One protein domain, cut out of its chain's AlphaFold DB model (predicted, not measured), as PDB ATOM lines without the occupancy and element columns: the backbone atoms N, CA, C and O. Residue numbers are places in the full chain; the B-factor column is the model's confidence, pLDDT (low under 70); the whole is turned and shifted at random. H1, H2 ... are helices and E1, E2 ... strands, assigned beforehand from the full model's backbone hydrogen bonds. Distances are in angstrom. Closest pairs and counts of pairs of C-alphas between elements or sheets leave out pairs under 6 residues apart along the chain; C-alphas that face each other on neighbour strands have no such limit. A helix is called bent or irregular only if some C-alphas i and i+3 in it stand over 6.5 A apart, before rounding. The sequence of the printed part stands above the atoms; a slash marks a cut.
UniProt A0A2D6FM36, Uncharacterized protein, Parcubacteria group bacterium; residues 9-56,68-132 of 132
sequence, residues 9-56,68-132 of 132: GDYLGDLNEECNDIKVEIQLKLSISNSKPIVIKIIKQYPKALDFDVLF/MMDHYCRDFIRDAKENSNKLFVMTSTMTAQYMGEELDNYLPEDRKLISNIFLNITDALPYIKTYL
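This is residues 9 to 56 and 68 to 132 of the 132 residues of an uncharacterized protein of Parcubacteria group bacterium (UniProt A0A2D6FM36). Two short parallel strands, E2 and E3, form the core, with H2 packed on one side of them and H4 on the other. H3 packs on H2 and on E3 at one end of the longest axis, while H1 and E1 sit side by side at the other end, E1 near E2. The printed part has 113 residues, with four named helices and three named strands in the order H1, E1, E2, H2, E3, H3, H4; the sheet is E2 and E3, parallel, and the class is mostly helix. The whole is compact, with a radius of gyration of the C-alphas of 14.0 A and spans of 44 by 31 by 27 A.

H1 is residues 15 to 29, 21.2 A long, beginning at C-alpha 15 at (-14.287, -28.519, 32.025). E1 is residues 40 to 43, and E2 is residues 54 to 56. H2 is residues 68 to 82, 21.1 A long. E3 is residues 87 to 90, with C-alpha 87 at (-26.158, -39.041, 43.932). H3 is residues 93 to 106, 19.9 A long. H4 is residues 121 to 131, 14.5 A long, ending at C-alpha 131 at (-27.285, -46.504, 37.224); it is irregular, with C-alphas 123 and 126 7.1 A apart.

E2 and E3 are parallel at 11 degrees, with N 55 and O 87 2.9 A apart and N 89 and O 55 2.8 A apart, both within hydrogen-bond range. Residues 88 to 89 of E3 also pair, parallel, with residues 117 to 118. E1 pairs with no named strand, but is near E2. The closest C-alphas of E3 and H2 are those of Phe 88 and Phe 76, 7.1 A apart; those of E3 and H4 are Val 89 and Ile 121, 6.2 A. H2 and H3 touch at a steep tilt of 60 degrees, the same way, closest at the C-alphas of Cys 73 and Met 99, 5.7 A. H1 and H4 are close but not clearly touching, about perpendicular at 76 degrees, with the C-alphas of Ile 26 and Leu 125 7.2 A apart. The closest C-alphas of H1 and E1 are Lys 23 and Ile 40, 7.2 A. H2 and H4 are apart. Each O i to N i+4 pair of H1, H2 and H3 is within hydrogen-bond range; H4 has 3 of 7, and 6 of 8 O i to N i+3 pairs.

The two C-alphas farthest apart, those of Ser 35 and Glu 109, are 44.7 A apart. Residues 57 to 67 are not printed; C-alphas 56 and 68 stand 16.0 A apart across this cut. The link from H3 to H4, residues 107 to 120, is long. The mean pLDDT of the printed part is 86.6, and residues 11 to 13, 35 and 107 to 113 are under 70.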
ATOM      1  N   GLY A   9     -18.983 -27.793  37.055       87.75
ATOM      2  CA  GLY A   9     -17.776 -27.205  37.600       87.75
ATOM      3  C   GLY A   9     -17.591 -25.727  37.341       87.75
ATOM      4  O   GLY A   9     -18.451 -25.082  36.727       87.75
ATOM      5  N   ASP A  10     -16.499 -25.185  37.875       80.00
ATOM      6  CA  ASP A  10     -16.172 -23.780  37.681       80.00
ATOM      7  C   ASP A  10     -15.741 -23.495  36.234       80.00
ATOM      8  O   ASP A  10     -15.175 -24.318  35.526       80.00
ATOM      9  N   TYR A  11     -16.056 -22.300  35.749       66.75
ATOM     10  CA  TYR A  11     -15.815 -21.930  34.352       66.75
ATOM     11  C   TYR A  11     -14.367 -21.547  34.043       66.75
ATOM     12  O   TYR A  11     -14.097 -21.079  32.934       66.75
ATOM     13  N   LEU A  12     -13.475 -21.627  35.030       63.75
ATOM     14  CA  LEU A  12     -12.102 -21.147  34.920       63.75
ATOM     15  C   LEU A  12     -11.137 -22.274  34.521       63.75
ATOM     16  O   LEU A  12     -10.058 -21.961  34.014       63.75
ATOM     17  N   GLY A  13     -11.528 -23.542  34.695       63.59
ATOM     18  CA  GLY A  13     -10.800 -24.734  34.240       63.59
ATOM     19  C   GLY A  13     -11.186 -25.246  32.842       63.59
ATOM     20  O   GLY A  13     -12.128 -24.761  32.203       63.59
ATOM     21  N   ASP A  14     -10.459 -26.261  32.356       81.81
ATOM     22  CA  ASP A  14     -10.867 -27.037  31.175       81.81
ATOM     23  C   ASP A  14     -11.888 -28.103  31.590       81.81
ATOM     24  O   ASP A  14     -11.577 -29.279  31.785       81.81
ATOM     25  N   LEU A  15     -13.147 -27.670  31.678       85.69
ATOM     26  CA  LEU A  15     -14.287 -28.519  32.025       85.69
ATOM     27  C   LEU A  15     -14.384 -29.798  31.173       85.69
ATOM     28  O   LEU A  15     -14.985 -30.776  31.616       85.69
ATOM     29  N   ASN A  16     -13.868 -29.799  29.936       88.25
ATOM     30  CA  ASN A  16     -13.915 -30.994  29.093       88.25
ATOM     31  C   ASN A  16     -12.857 -32.011  29.507       88.25
ATOM     32  O   ASN A  16     -13.160 -33.204  29.511       88.25
ATOM     33  N   GLU A  17     -11.647 -31.553  29.828       89.12
ATOM     34  CA  GLU A  17     -10.565 -32.407  30.317       89.12
ATOM     35  C   GLU A  17     -10.948 -33.031  31.662       89.12
ATOM     36  O   GLU A  17     -11.003 -34.255  31.771       89.12
ATOM     37  N   GLU A  18     -11.371 -32.214  32.627       88.56
ATOM     38  CA  GLU A  18     -11.761 -32.675  33.966       88.56
ATOM     39  C   GLU A  18     -12.947 -33.654  33.909       88.56
ATOM     40  O   GLU A  18     -12.922 -34.740  34.495       88.56
ATOM     41  N   CYS A  19     -13.982 -33.335  33.120       91.31
ATOM     42  CA  CYS A  19     -15.106 -34.246  32.909       91.31
ATOM     43  C   CYS A  19     -14.671 -35.553  32.220       91.31
ATOM     44  O   CYS A  19     -15.243 -36.620  32.491       91.31
ATOM     45  N   ASN A  20     -13.703 -35.495  31.302       91.56
ATOM     46  CA  ASN A  20     -13.178 -36.679  30.633       91.56
ATOM     47  C   ASN A  20     -12.359 -37.552  31.591       91.56
ATOM     48  O   ASN A  20     -12.494 -38.774  31.538       91.56
ATOM     49  N   ASP A  21     -11.599 -36.957  32.503       90.75
ATOM     50  CA  ASP A  21     -10.859 -37.687  33.533       90.75
ATOM     51  C   ASP A  21     -11.803 -38.457  34.457       90.75
ATOM     52  O   ASP A  21     -11.617 -39.659  34.664       90.75
ATOM     53  N   ILE A  22     -12.897 -37.825  34.901       91.69
ATOM     54  CA  ILE A  22     -13.930 -38.498  35.709       91.69
ATOM     55  C   ILE A  22     -14.536 -39.672  34.939       91.69
ATOM     56  O   ILE A  22     -14.693 -40.779  35.463       91.69
ATOM     57  N   LYS A  23     -14.863 -39.455  33.663       91.81
ATOM     58  CA  LYS A  23     -15.398 -40.504  32.792       91.81
ATOM     59  C   LYS A  23     -14.425 -41.682  32.678       91.81
ATOM     60  O   LYS A  23     -14.851 -42.831  32.824       91.81
ATOM     61  N   VAL A  24     -13.144 -41.414  32.420       90.31
ATOM     62  CA  VAL A  24     -12.099 -42.439  32.297       90.31
ATOM     63  C   VAL A  24     -11.929 -43.191  33.612       90.31
ATOM     64  O   VAL A  24     -11.897 -44.423  33.600       90.31
ATOM     65  N   GLU A  25     -11.893 -42.491  34.745       91.12
ATOM     66  CA  GLU A  25     -11.773 -43.108  36.065       91.12
ATOM     67  C   GLU A  25     -12.913 -44.099  36.329       91.12
ATOM     68  O   GLU A  25     -12.658 -45.249  36.704       91.12
ATOM     69  N   ILE A  26     -14.165 -43.697  36.080       91.25
ATOM     70  CA  ILE A  26     -15.328 -44.574  36.271       91.25
ATOM     71  C   ILE A  26     -15.247 -45.779  35.330       91.25
ATOM     72  O   ILE A  26     -15.457 -46.915  35.766       91.25
ATOM     73  N   GLN A  27     -14.920 -45.562  34.051       90.44
ATOM     74  CA  GLN A  27     -14.803 -46.652  33.078       90.44
ATOM     75  C   GLN A  27     -13.741 -47.677  33.482       90.44
ATOM     76  O   GLN A  27     -14.007 -48.880  33.421       90.44
ATOM     77  N   LEU A  28     -12.572 -47.217  33.927       89.19
ATOM     78  CA  LEU A  28     -11.484 -48.086  34.370       89.19
ATOM     79  C   LEU A  28     -11.865 -48.845  35.643       89.19
ATOM     80  O   LEU A  28     -11.796 -50.076  35.667       89.19
ATOM     81  N   LYS A  29     -12.314 -48.142  36.688       90.62
ATOM     82  CA  LYS A  29     -12.589 -48.761  37.993       90.62
ATOM     83  C   LYS A  29     -13.799 -49.696  37.974       90.62
ATOM     84  O   LYS A  29     -13.825 -50.665  38.729       90.62
ATOM     85  N   LEU A  30     -14.772 -49.457  37.096       89.00
ATOM     86  CA  LEU A  30     -15.935 -50.336  36.920       89.00
ATOM     87  C   LEU A  30     -15.786 -51.336  35.764       89.00
ATOM     88  O   LEU A  30     -16.722 -52.091  35.502       89.00
ATOM     89  N   SER A  31     -14.622 -51.382  35.101       87.44
ATOM     90  CA  SER A  31     -14.345 -52.290  33.974       87.44
ATOM     91  C   SER A  31     -15.381 -52.189  32.839       87.44
ATOM     92  O   SER A  31     -15.800 -53.193  32.258       87.44
ATOM     93  N   ILE A  32     -15.824 -50.970  32.526       84.00
ATOM     94  CA  ILE A  32     -16.837 -50.712  31.496       84.00
ATOM     95  C   ILE A  32     -16.165 -50.688  30.128       84.00
ATOM     96  O   ILE A  32     -15.253 -49.904  29.871       84.00
ATOM     97  N   SER A  33     -16.652 -51.533  29.218       76.81
ATOM     98  CA  SER A  33     -16.154 -51.592  27.844       76.81
ATOM     99  C   SER A  33     -16.334 -50.260  27.111       76.81
ATOM    100  O   SER A  33     -17.404 -49.656  27.147       76.81
ATOM    101  N   ASN A  34     -15.332 -49.878  26.316       71.81
ATOM    102  CA  ASN A  34     -15.392 -48.719  25.416       71.81
ATOM    103  C   ASN A  34     -16.515 -48.801  24.363       71.81
ATOM    104  O   ASN A  34     -16.848 -47.792  23.750       71.81
ATOM    105  N   SER A  35     -17.122 -49.976  24.166       69.69
ATOM    106  CA  SER A  35     -18.303 -50.158  23.307       69.69
ATOM    107  C   SER A  35     -19.600 -49.575  23.892       69.69
ATOM    108  O   SER A  35     -20.588 -49.444  23.171       69.69
ATOM    109  N   LYS A  36     -19.604 -49.204  25.181       73.25
ATOM    110  CA  LYS A  36     -20.707 -48.519  25.872       73.25
ATOM    111  C   LYS A  36     -20.153 -47.341  26.685       73.25
ATOM    112  O   LYS A  36     -20.041 -47.443  27.907       73.25
ATOM    113  N   PRO A  37     -19.747 -46.243  26.025       74.00
ATOM    114  CA  PRO A  37     -19.137 -45.121  26.721       74.00
ATOM    115  C   PRO A  37     -20.146 -44.453  27.658       74.00
ATOM    116  O   PRO A  37     -21.301 -44.228  27.291       74.00
ATOM    117  N   ILE A  38     -19.687 -44.091  28.856       85.12
ATOM    118  CA  ILE A  38     -20.458 -43.234  29.758       85.12
ATOM    119  C   ILE A  38     -20.581 -41.856  29.110       85.12
ATOM    120  O   ILE A  38     -19.591 -41.275  28.656       85.12
ATOM    121  N   VAL A  39     -21.807 -41.339  29.070       89.31
ATOM    122  CA  VAL A  39     -22.100 -39.982  28.617       89.31
ATOM    123  C   VAL A  39     -22.357 -39.125  29.846       89.31
ATOM    124  O   VAL A  39     -23.348 -39.332  30.544       89.31
ATOM    125  N   ILE A  40     -21.465 -38.168  30.091       92.75
ATOM    126  CA  ILE A  40     -21.600 -37.165  31.146       92.75
ATOM    127  C   ILE A  40     -21.884 -35.827  30.470       92.75
ATOM    128  O   ILE A  40     -21.151 -35.411  29.573       92.75
ATOM    129  N   LYS A  41     -22.979 -35.169  30.856       92.44
ATOM    130  CA  LYS A  41     -23.315 -33.846  30.330       92.44
ATOM    131  C   LYS A  41     -22.687 -32.770  31.207       92.44
ATOM    132  O   LYS A  41     -23.063 -32.633  32.367       92.44
ATOM    133  N   ILE A  42     -21.820 -31.952  30.622       91.75
ATOM    134  CA  ILE A  42     -21.329 -30.741  31.281       91.75
ATOM    135  C   ILE A  42     -22.483 -29.742  31.382       91.75
ATOM    136  O   ILE A  42     -23.144 -29.410  30.389       91.75
ATOM    137  N   ILE A  43     -22.735 -29.279  32.597       89.31
ATOM    138  CA  ILE A  43     -23.733 -28.272  32.917       89.31
ATOM    139  C   ILE A  43     -23.061 -27.050  33.521       89.31
ATOM    140  O   ILE A  43     -22.021 -27.098  34.160       89.31
ATOM    141  N   LYS A  44     -23.703 -25.922  33.260       82.50
ATOM    142  CA  LYS A  44     -23.227 -24.581  33.576       82.50
ATOM    143  C   LYS A  44     -23.818 -24.065  34.893       82.50
ATOM    144  O   LYS A  44     -23.252 -23.217  35.578       82.50
ATOM    145  N   GLN A  45     -24.999 -24.550  35.233       84.50
ATOM    146  CA  GLN A  45     -25.746 -24.141  36.409       84.50
ATOM    147  C   GLN A  45     -26.441 -25.367  36.969       84.50
ATOM    148  O   GLN A  45     -26.854 -26.247  36.206       84.50
ATOM    149  N   TYR A  46     -26.579 -25.399  38.288       86.06
ATOM    150  CA  TYR A  46     -27.304 -26.456  38.964       86.06
ATOM    151  C   TYR A  46     -28.776 -26.495  38.497       86.06
ATOM    152  O   TYR A  46     -29.457 -25.460  38.524       86.06
ATOM    153  N   PRO A  47     -29.281 -27.638  37.992       77.88
ATOM    154  CA  PRO A  47     -30.603 -27.690  37.391       77.88
ATOM    155  C   PRO A  47     -31.693 -27.747  38.463       77.88
ATOM    156  O   PRO A  47     -31.755 -28.671  39.265       77.88
ATOM    157  N   LYS A  48     -32.641 -26.807  38.397       70.19
ATOM    158  CA  LYS A  48     -33.768 -26.705  39.345       70.19
ATOM    159  C   LYS A  48     -34.690 -27.931  39.391       70.19
ATOM    160  O   LYS A  48     -35.450 -28.072  40.338       70.19
ATOM    161  N   ALA A  49     -34.696 -28.758  38.345       74.88
ATOM    162  CA  ALA A  49     -35.624 -29.880  38.198       74.88
ATOM    163  C   ALA A  49     -34.999 -31.253  38.514       74.88
ATOM    164  O   ALA A  49     -35.673 -32.259  38.310       74.88
ATOM    165  N   LEU A  50     -33.734 -31.302  38.961       78.88
ATOM    166  CA  LEU A  50     -33.001 -32.547  39.247       78.88
ATOM    167  C   LEU A  50     -33.128 -33.591  38.126       78.88
ATOM    168  O   LEU A  50     -33.350 -34.783  38.356       78.88
ATOM    169  N   ASP A  51     -32.990 -33.137  36.881       86.69
ATOM    170  CA  ASP A  51     -33.076 -33.960  35.678       86.69
ATOM    171  C   ASP A  51     -31.781 -34.750  35.426       86.69
ATOM    172  O   ASP A  51     -31.372 -34.915  34.282       86.69
ATOM    173  N   PHE A  52     -31.142 -35.245  36.487       92.12
ATOM    174  CA  PHE A  52     -29.935 -36.074  36.475       92.12
ATOM    175  C   PHE A  52     -30.065 -37.223  37.481       92.12
ATOM    176  O   PHE A  52     -30.843 -37.075  38.411       92.12
ATOM    177  N   ASP A  53     -29.322 -38.326  37.366       93.62
ATOM    178  CA  ASP A  53     -29.251 -39.350  38.430       93.62
ATOM    179  C   ASP A  53     -28.010 -39.173  39.317       93.62
ATOM    180  O   ASP A  53     -28.081 -39.326  40.536       93.62
ATOM    181  N   VAL A  54     -26.887 -38.782  38.712       95.81
ATOM    182  CA  VAL A  54     -25.623 -38.498  39.399       95.81
ATOM    183  C   VAL A  54     -25.091 -37.137  38.965       95.81
ATOM    184  O   VAL A  54     -24.955 -36.882  37.763       95.81
ATOM    185  N   LEU A  55     -24.761 -36.289  39.937       96.50
ATOM    186  CA  LEU A  55     -24.056 -35.029  39.737       96.50
ATOM    187  C   LEU A  55     -22.628 -35.142  40.263       96.50
ATOM    188  O   LEU A  55     -22.411 -35.416  41.440       96.50
ATOM    189  N   PHE A  56     -21.669 -34.894  39.380       95.62
ATOM    190  CA  PHE A  56     -20.266 -34.680  39.710       95.62
ATOM    191  C   PHE A  56     -20.034 -33.180  39.892       95.62
ATOM    192  O   PHE A  56     -20.423 -32.403  39.017       95.62
ATOM    193  N   MET A  68     -21.058 -18.725  45.942       81.25
ATOM    194  CA  MET A  68     -21.683 -19.628  44.984       81.25
ATOM    195  C   MET A  68     -21.440 -21.105  45.313       81.25
ATOM    196  O   MET A  68     -22.372 -21.895  45.204       81.25
ATOM    197  N   MET A  69     -20.230 -21.476  45.742       86.19
ATOM    198  CA  MET A  69     -19.935 -22.843  46.178       86.19
ATOM    199  C   MET A  69     -20.720 -23.178  47.446       86.19
ATOM    200  O   MET A  69     -21.387 -24.205  47.475       86.19
ATOM    201  N   ASP A  70     -20.746 -22.271  48.427       84.81
ATOM    202  CA  ASP A  70     -21.540 -22.451  49.652       84.81
ATOM    203  C   ASP A  70     -23.033 -22.612  49.325       84.81
ATOM    204  O   ASP A  70     -23.723 -23.470  49.878       84.81
ATOM    205  N   HIS A  71     -23.541 -21.805  48.386       87.56
ATOM    206  CA  HIS A  71     -24.923 -21.908  47.925       87.56
ATOM    207  C   HIS A  71     -25.207 -23.268  47.277       87.56
ATOM    208  O   HIS A  71     -26.195 -23.908  47.631       87.56
ATOM    209  N   TYR A  72     -24.324 -23.739  46.393       90.69
ATOM    210  CA  TYR A  72     -24.461 -25.055  45.777       90.69
ATOM    211  C   TYR A  72     -24.375 -26.188  46.796       90.69
ATOM    212  O   TYR A  72     -25.222 -27.075  46.764       90.69
ATOM    213  N   CYS A  73     -23.432 -26.148  47.738       90.44
ATOM    214  CA  CYS A  73     -23.329 -27.165  48.781       90.44
ATOM    215  C   CYS A  73     -24.629 -27.265  49.591       90.44
ATOM    216  O   CYS A  73     -25.154 -28.364  49.774       90.44
ATOM    217  N   ARG A  74     -25.208 -26.130  50.002       89.06
ATOM    218  CA  ARG A  74     -26.492 -26.097  50.727       89.06
ATOM    219  C   ARG A  74     -27.658 -26.608  49.894       89.06
ATOM    220  O   ARG A  74     -28.507 -27.333  50.413       89.06
ATOM    221  N   ASP A  75     -27.701 -26.242  48.618       91.44
ATOM    222  CA  ASP A  75     -28.720 -26.733  47.696       91.44
ATOM    223  C   ASP A  75     -28.612 -28.250  47.502       91.44
ATOM    224  O   ASP A  75     -29.622 -28.942  47.584       91.44
ATOM    225  N   PHE A  76     -27.398 -28.790  47.351       93.06
ATOM    226  CA  PHE A  76     -27.188 -30.234  47.238       93.06
ATOM    227  C   PHE A  76     -27.585 -30.955  48.520       93.06
ATOM    228  O   PHE A  76     -28.240 -31.986  48.446       93.06
ATOM    229  N   ILE A  77     -27.244 -30.417  49.695       91.88
ATOM    230  CA  ILE A  77     -27.636 -30.984  50.995       91.88
ATOM    231  C   ILE A  77     -29.162 -31.060  51.117       91.88
ATOM    232  O   ILE A  77     -29.703 -32.104  51.496       91.88
ATOM    233  N   ARG A  78     -29.869 -29.978  50.770       89.81
ATOM    234  CA  ARG A  78     -31.339 -29.943  50.778       89.81
ATOM    235  C   ARG A  78     -31.919 -30.970  49.808       89.81
ATOM    236  O   ARG A  78     -32.759 -31.780  50.197       89.81
ATOM    237  N   ASP A  79     -31.443 -30.972  48.572       92.12
ATOM    238  CA  ASP A  79     -32.007 -31.812  47.523       92.12
ATOM    239  C   ASP A  79     -31.671 -33.293  47.742       92.12
ATOM    240  O   ASP A  79     -32.505 -34.155  47.470       92.12
ATOM    241  N   ALA A  80     -30.501 -33.601  48.307       92.00
ATOM    242  CA  ALA A  80     -30.103 -34.946  48.707       92.00
ATOM    243  C   ALA A  80     -31.025 -35.524  49.786       92.00
ATOM    244  O   ALA A  80     -31.395 -36.697  49.702       92.00
ATOM    245  N   LYS A  81     -31.448 -34.693  50.749       88.88
ATOM    246  CA  LYS A  81     -32.412 -35.069  51.795       88.88
ATOM    247  C   LYS A  81     -33.790 -35.397  51.216       88.88
ATOM    248  O   LYS A  81     -34.449 -36.322  51.684       88.88
ATOM    249  N   GLU A  82     -34.223 -34.646  50.209       89.56
ATOM    250  CA  GLU A  82     -35.535 -34.822  49.575       89.56
ATOM    251  C   GLU A  82     -35.535 -35.914  48.490       89.56
ATOM    252  O   GLU A  82     -36.580 -36.494  48.196       89.56
ATOM    253  N   ASN A  83     -34.369 -36.241  47.922       90.81
ATOM    254  CA  ASN A  83     -34.233 -37.116  46.757       90.81
ATOM    255  C   ASN A  83     -33.133 -38.171  46.966       90.81
ATOM    256  O   ASN A  83     -32.053 -38.113  46.377       90.81
ATOM    257  N   SER A  84     -33.430 -39.190  47.775       89.81
ATOM    258  CA  SER A  84     -32.494 -40.287  48.097       89.81
ATOM    259  C   SER A  84     -32.014 -41.110  46.890       89.81
ATOM    260  O   SER A  84     -30.999 -41.799  46.971       89.81
ATOM    261  N   ASN A  85     -32.714 -41.034  45.754       90.12
ATOM    262  CA  ASN A  85     -32.350 -41.688  44.494       90.12
ATOM    263  C   ASN A  85     -31.411 -40.851  43.606       90.12
ATOM    264  O   ASN A  85     -31.214 -41.196  42.443       90.12
ATOM    265  N   LYS A  86     -30.893 -39.728  44.108       93.25
ATOM    266  CA  LYS A  86     -29.934 -38.865  43.410       93.25
ATOM    267  C   LYS A  86     -28.599 -38.932  44.116       93.25
ATOM    268  O   LYS A  86     -28.579 -38.886  45.340       93.25
ATOM    269  N   LEU A  87     -27.506 -39.044  43.367       96.12
ATOM    270  CA  LEU A  87     -26.158 -39.041  43.932       96.12
ATOM    271  C   LEU A  87     -25.463 -37.711  43.660       96.12
ATOM    272  O   LEU A  87     -25.489 -37.213  42.534       96.12
ATOM    273  N   PHE A  88     -24.776 -37.189  44.668       96.44
ATOM    274  CA  PHE A  88     -23.939 -35.998  44.568       96.44
ATOM    275  C   PHE A  88     -22.510 -36.393  44.913       96.44
ATOM    276  O   PHE A  88     -22.263 -36.964  45.973       96.44
ATOM    277  N   VAL A  89     -21.569 -36.134  44.016       97.00
ATOM    278  CA  VAL A  89     -20.199 -36.642  44.111       97.00
ATOM    279  C   VAL A  89     -19.234 -35.482  43.963       97.00
ATOM    280  O   VAL A  89     -19.178 -34.854  42.910       97.00
ATOM    281  N   MET A  90     -18.480 -35.191  45.017       95.69
ATOM    282  CA  MET A  90     -17.421 -34.187  44.985       95.69
ATOM    283  C   MET A  90     -16.198 -34.800  44.304       95.69
ATOM    284  O   MET A  90     -15.791 -35.915  44.656       95.69
ATOM    285  N   THR A  91     -15.638 -34.117  43.308       92.25
ATOM    286  CA  THR A  91     -14.556 -34.674  42.477       92.25
ATOM    287  C   THR A  91     -13.191 -34.057  42.745       92.25
ATOM    288  O   THR A  91     -12.187 -34.658  42.375       92.25
ATOM    289  N   SER A  92     -13.128 -32.941  43.474       88.88
ATOM    290  CA  SER A  92     -11.871 -32.327  43.909       88.88
ATOM    291  C   SER A  92     -11.738 -32.259  45.424       88.88
ATOM    292  O   SER A  92     -12.714 -32.192  46.171       88.88
ATOM    293  N   THR A  93     -10.494 -32.228  45.904       88.81
ATOM    294  CA  THR A  93     -10.191 -32.115  47.338       88.81
ATOM    295  C   THR A  93     -10.833 -30.878  47.963       88.81
ATOM    296  O   THR A  93     -11.324 -30.943  49.084       88.81
ATOM    297  N   MET A  94     -10.857 -29.758  47.236       87.69
ATOM    298  CA  MET A  94     -11.446 -28.518  47.733       87.69
ATOM    299  C   MET A  94     -12.964 -28.636  47.872       87.69
ATOM    300  O   MET A  94     -13.488 -28.379  48.951       87.69
ATOM    301  N   THR A  95     -13.673 -29.092  46.836       89.94
ATOM    302  CA  THR A  95     -15.132 -29.298  46.931       89.94
ATOM    303  C   THR A  95     -15.506 -30.286  48.025       89.94
ATOM    304  O   THR A  95     -16.470 -30.059  48.754       89.94
ATOM    305  N   ALA A  96     -14.713 -31.345  48.197       92.50
ATOM    306  CA  ALA A  96     -14.884 -32.311  49.272       92.50
ATOM    307  C   ALA A  96     -14.742 -31.680  50.667       92.50
ATOM    308  O   ALA A  96     -15.545 -31.976  51.553       92.50
ATOM    309  N   GLN A  97     -13.751 -30.804  50.864       89.94
ATOM    310  CA  GLN A  97     -13.560 -30.082  52.124       89.94
ATOM    311  C   GLN A  97     -14.738 -29.151  52.420       89.94
ATOM    312  O   GLN A  97     -15.350 -29.282  53.476       89.94
ATOM    313  N   TYR A  98     -15.119 -28.293  51.467       89.56
ATOM    314  CA  TYR A  98     -16.234 -27.355  51.646       89.56
ATOM    315  C   TYR A  98     -17.572 -28.065  51.877       89.56
ATOM    316  O   TYR A  98     -18.318 -27.703  52.782       89.56
ATOM    317  N   MET A  99     -17.868 -29.120  51.113       92.38
ATOM    318  CA  MET A  99     -19.064 -29.932  51.347       92.38
ATOM    319  C   MET A  99     -19.031 -30.602  52.727       92.38
ATOM    320  O   MET A  99     -20.059 -30.678  53.394       92.38
ATOM    321  N   GLY A 100     -17.866 -31.084  53.169       91.00
ATOM    322  CA  GLY A 100     -17.691 -31.647  54.507       91.00
ATOM    323  C   GLY A 100     -18.003 -30.638  55.614       91.00
ATOM    324  O   GLY A 100     -18.765 -30.957  56.523       91.00
ATOM    325  N   GLU A 101     -17.476 -29.418  55.497       89.38
ATOM    326  CA  GLU A 101     -17.748 -28.322  56.434       89.38
ATOM    327  C   GLU A 101     -19.229 -27.924  56.437       89.38
ATOM    328  O   GLU A 101     -19.830 -27.792  57.502       89.38
ATOM    329  N   GLU A 102     -19.854 -27.783  55.265       88.56
ATOM    330  CA  GLU A 102     -21.281 -27.455  55.178       88.56
ATOM    331  C   GLU A 102     -22.161 -28.579  55.741       88.56
ATOM    332  O   GLU A 102     -23.126 -28.286  56.442       88.56
ATOM    333  N   LEU A 103     -21.818 -29.855  55.530       89.38
ATOM    334  CA  LEU A 103     -22.519 -30.980  56.162       89.38
ATOM    335  C   LEU A 103     -22.451 -30.911  57.692       89.38
ATOM    336  O   LEU A 103     -23.469 -31.120  58.357       89.38
ATOM    337  N   ASP A 104     -21.278 -30.595  58.241       86.56
ATOM    338  CA  ASP A 104     -21.076 -30.479  59.686       86.56
ATOM    339  C   ASP A 104     -21.791 -29.245  60.271       86.56
ATOM    340  O   ASP A 104     -22.339 -29.314  61.374       86.56
ATOM    341  N   ASN A 105     -21.865 -28.143  59.517       83.94
ATOM    342  CA  ASN A 105     -22.535 -26.906  59.926       83.94
ATOM    343  C   ASN A 105     -24.066 -26.985  59.839       83.94
ATOM    344  O   ASN A 105     -24.763 -26.472  60.716       83.94
ATOM    345  N   TYR A 106     -24.606 -27.583  58.774       73.19
ATOM    346  CA  TYR A 106     -26.053 -27.620  58.535       73.19
ATOM    347  C   TYR A 106     -26.749 -28.754  59.288       73.19
ATOM    348  O   TYR A 106     -27.935 -28.635  59.600       73.19
ATOM    349  N   LEU A 107     -26.049 -29.861  59.553       67.94
ATOM    350  CA  LEU A 107     -26.647 -31.094  60.071       67.94
ATOM    351  C   LEU A 107     -25.716 -31.836  61.052       67.94
ATOM    352  O   LEU A 107     -25.410 -33.009  60.827       67.94
ATOM    353  N   PRO A 108     -25.304 -31.225  62.178       66.94
ATOM    354  CA  PRO A 108     -24.395 -31.879  63.123       66.94
ATOM    355  C   PRO A 108     -24.947 -33.204  63.688       66.94
ATOM    356  O   PRO A 108     -24.183 -34.143  63.904       66.94
ATOM    357  N   GLU A 109     -26.269 -33.330  63.873       65.06
ATOM    358  CA  GLU A 109     -26.915 -34.585  64.313       65.06
ATOM    359  C   GLU A 109     -27.476 -35.430  63.152       65.06
ATOM    360  O   GLU A 109     -27.562 -36.657  63.243       65.06
ATOM    361  N   ASP A 110     -27.783 -34.781  62.029       63.44
ATOM    362  CA  ASP A 110     -28.491 -35.352  60.879       63.44
ATOM    363  C   ASP A 110     -27.552 -35.782  59.740       63.44
ATOM    364  O   ASP A 110     -28.017 -36.310  58.731       63.44
ATOM    365  N   ARG A 111     -26.227 -35.624  59.880       68.00
ATOM    366  CA  ARG A 111     -25.245 -36.052  58.862       68.00
ATOM    367  C   ARG A 111     -25.435 -37.511  58.442       68.00
ATOM    368  O   ARG A 111     -25.245 -37.856  57.282       68.00
ATOM    369  N   LYS A 112     -25.867 -38.374  59.370       65.88
ATOM    370  CA  LYS A 112     -26.162 -39.794  59.102       65.88
ATOM    371  C   LYS A 112     -27.393 -40.018  58.216       65.88
ATOM    372  O   LYS A 112     -27.549 -41.116  57.693       65.88
ATOM    373  N   LEU A 113     -28.264 -39.018  58.071       68.69
ATOM    374  CA  LEU A 113     -29.460 -39.083  57.229       68.69
ATOM    375  C   LEU A 113     -29.156 -38.806  55.753       68.69
ATOM    376  O   LEU A 113     -29.983 -39.122  54.903       68.69
ATOM    377  N   ILE A 114     -27.982 -38.248  55.439       83.38
ATOM    378  CA  ILE A 114     -27.554 -37.981  54.064       83.38
ATOM    379  C   ILE A 114     -26.556 -39.057  53.634       83.38
ATOM    380  O   ILE A 114     -25.361 -38.969  53.899       83.38
ATOM    381  N   SER A 115     -27.060 -40.093  52.963       89.25
ATOM    382  CA  SER A 115     -26.262 -41.240  52.496       89.25
ATOM    383  C   SER A 115     -25.883 -41.175  51.013       89.25
ATOM    384  O   SER A 115     -25.284 -42.109  50.487       89.25
ATOM    385  N   ASN A 116     -26.292 -40.116  50.318       94.50
ATOM    386  CA  ASN A 116     -26.188 -39.959  48.867       94.50
ATOM    387  C   ASN A 116     -25.315 -38.765  48.438       94.50
ATOM    388  O   ASN A 116     -25.315 -38.396  47.263       94.50
ATOM    389  N   ILE A 117     -24.549 -38.197  49.374       95.56
ATOM    390  CA  ILE A 117     -23.455 -37.262  49.100       95.56
ATOM    391  C   ILE A 117     -22.129 -37.978  49.362       95.56
ATOM    392  O   ILE A 117     -21.899 -38.495  50.454       95.56
ATOM    393  N   PHE A 118     -21.248 -37.985  48.367       96.31
ATOM    394  CA  PHE A 118     -19.932 -38.609  48.424       96.31
ATOM    395  C   PHE A 118     -18.849 -37.548  48.287       96.31
ATOM    396  O   PHE A 118     -18.877 -36.735  47.368       96.31
ATOM    397  N   LEU A 119     -17.867 -37.582  49.187       95.19
ATOM    398  CA  LEU A 119     -16.755 -36.625  49.203       95.19
ATOM    399  C   LEU A 119     -15.595 -37.037  48.281       95.19
ATOM    400  O   LEU A 119     -14.560 -36.383  48.260       95.19
ATOM    401  N   ASN A 120     -15.738 -38.145  47.556       94.44
ATOM    402  CA  ASN A 120     -14.827 -38.570  46.503       94.44
ATOM    403  C   ASN A 120     -15.538 -39.569  45.575       94.44
ATOM    404  O   ASN A 120     -16.519 -40.214  45.956       94.44
ATOM    405  N   ILE A 121     -15.003 -39.737  44.366       94.31
ATOM    406  CA  ILE A 121     -15.563 -40.655  43.366       94.31
ATOM    407  C   ILE A 121     -15.461 -42.110  43.812       94.31
ATOM    408  O   ILE A 121     -16.402 -42.865  43.596       94.31
ATOM    409  N   THR A 122     -14.347 -42.509  44.431       93.12
ATOM    410  CA  THR A 122     -14.079 -43.918  44.767       93.12
ATOM    411  C   THR A 122     -15.179 -44.508  45.647       93.12
ATOM    412  O   THR A 122     -15.674 -45.596  45.346       93.12
ATOM    413  N   ASP A 123     -15.622 -43.764  46.657       94.81
ATOM    414  CA  ASP A 123     -16.703 -44.174  47.559       94.81
ATOM    415  C   ASP A 123     -18.075 -44.187  46.866       94.81
ATOM    416  O   ASP A 123     -18.953 -44.969  47.234       94.81
ATOM    417  N   ALA A 124     -18.256 -43.367  45.825       95.50
ATOM    418  CA  ALA A 124     -19.485 -43.312  45.037       95.50
ATOM    419  C   ALA A 124     -19.611 -44.465  44.022       95.50
ATOM    420  O   ALA A 124     -20.724 -44.798  43.607       95.50
ATOM    421  N   LEU A 125     -18.506 -45.100  43.607       93.69
ATOM    422  CA  LEU A 125     -18.492 -46.097  42.522       93.69
ATOM    423  C   LEU A 125     -19.478 -47.264  42.689       93.69
ATOM    424  O   LEU A 125     -20.139 -47.606  41.701       93.69
ATOM    425  N   PRO A 126     -19.633 -47.885  43.879       92.75
ATOM    426  CA  PRO A 126     -20.603 -48.966  44.059       92.75
ATOM    427  C   PRO A 126     -22.042 -48.524  43.772       92.75
ATOM    428  O   PRO A 126     -22.834 -49.312  43.257       92.75
ATOM    429  N   TYR A 127     -22.361 -47.261  44.059       93.94
ATOM    430  CA  TYR A 127     -23.678 -46.672  43.842       93.94
ATOM    431  C   TYR A 127     -23.845 -46.200  42.400       93.94
ATOM    432  O   TYR A 127     -24.874 -46.462  41.797       93.94
ATOM    433  N   ILE A 128     -22.819 -45.591  41.798       92.44
ATOM    434  CA  ILE A 128     -22.814 -45.226  40.370       92.44
ATOM    435  C   ILE A 128     -23.108 -46.453  39.497       92.44
ATOM    436  O   ILE A 128     -23.861 -46.358  38.528       92.44
ATOM    437  N   LYS A 129     -22.571 -47.623  39.869       88.94
ATOM    438  CA  LYS A 129     -22.792 -48.881  39.148       88.94
ATOM    439  C   LYS A 129     -24.266 -49.270  39.022       88.94
ATOM    440  O   LYS A 129     -24.611 -49.934  38.052       88.94
ATOM    441  N   THR A 130     -25.136 -48.870  39.950       89.56
ATOM    442  CA  THR A 130     -26.569 -49.208  39.881       89.56
ATOM    443  C   THR A 130     -27.320 -48.419  38.806       89.56
ATOM    444  O   THR A 130     -28.416 -48.820  38.419       89.56
ATOM    445  N   TYR A 131     -26.723 -47.339  38.288       85.31
ATOM    446  CA  TYR A 131     -27.285 -46.504  37.224       85.31
ATOM    447  C   TYR A 131     -26.757 -46.866  35.826       85.31
ATOM    448  O   TYR A 131     -27.266 -46.346  34.832       85.31
ATOM    449  N   LEU A 132     -25.745 -47.730  35.715       81.00
ATOM    450  CA  LEU A 132     -25.132 -48.137  34.442       81.00
ATOM    451  C   LEU A 132     -25.881 -49.297  33.780       81.00
ATOM    452  O   LEU A 132     -26.215 -49.142  32.582       81.00
TER     453      LEU A 132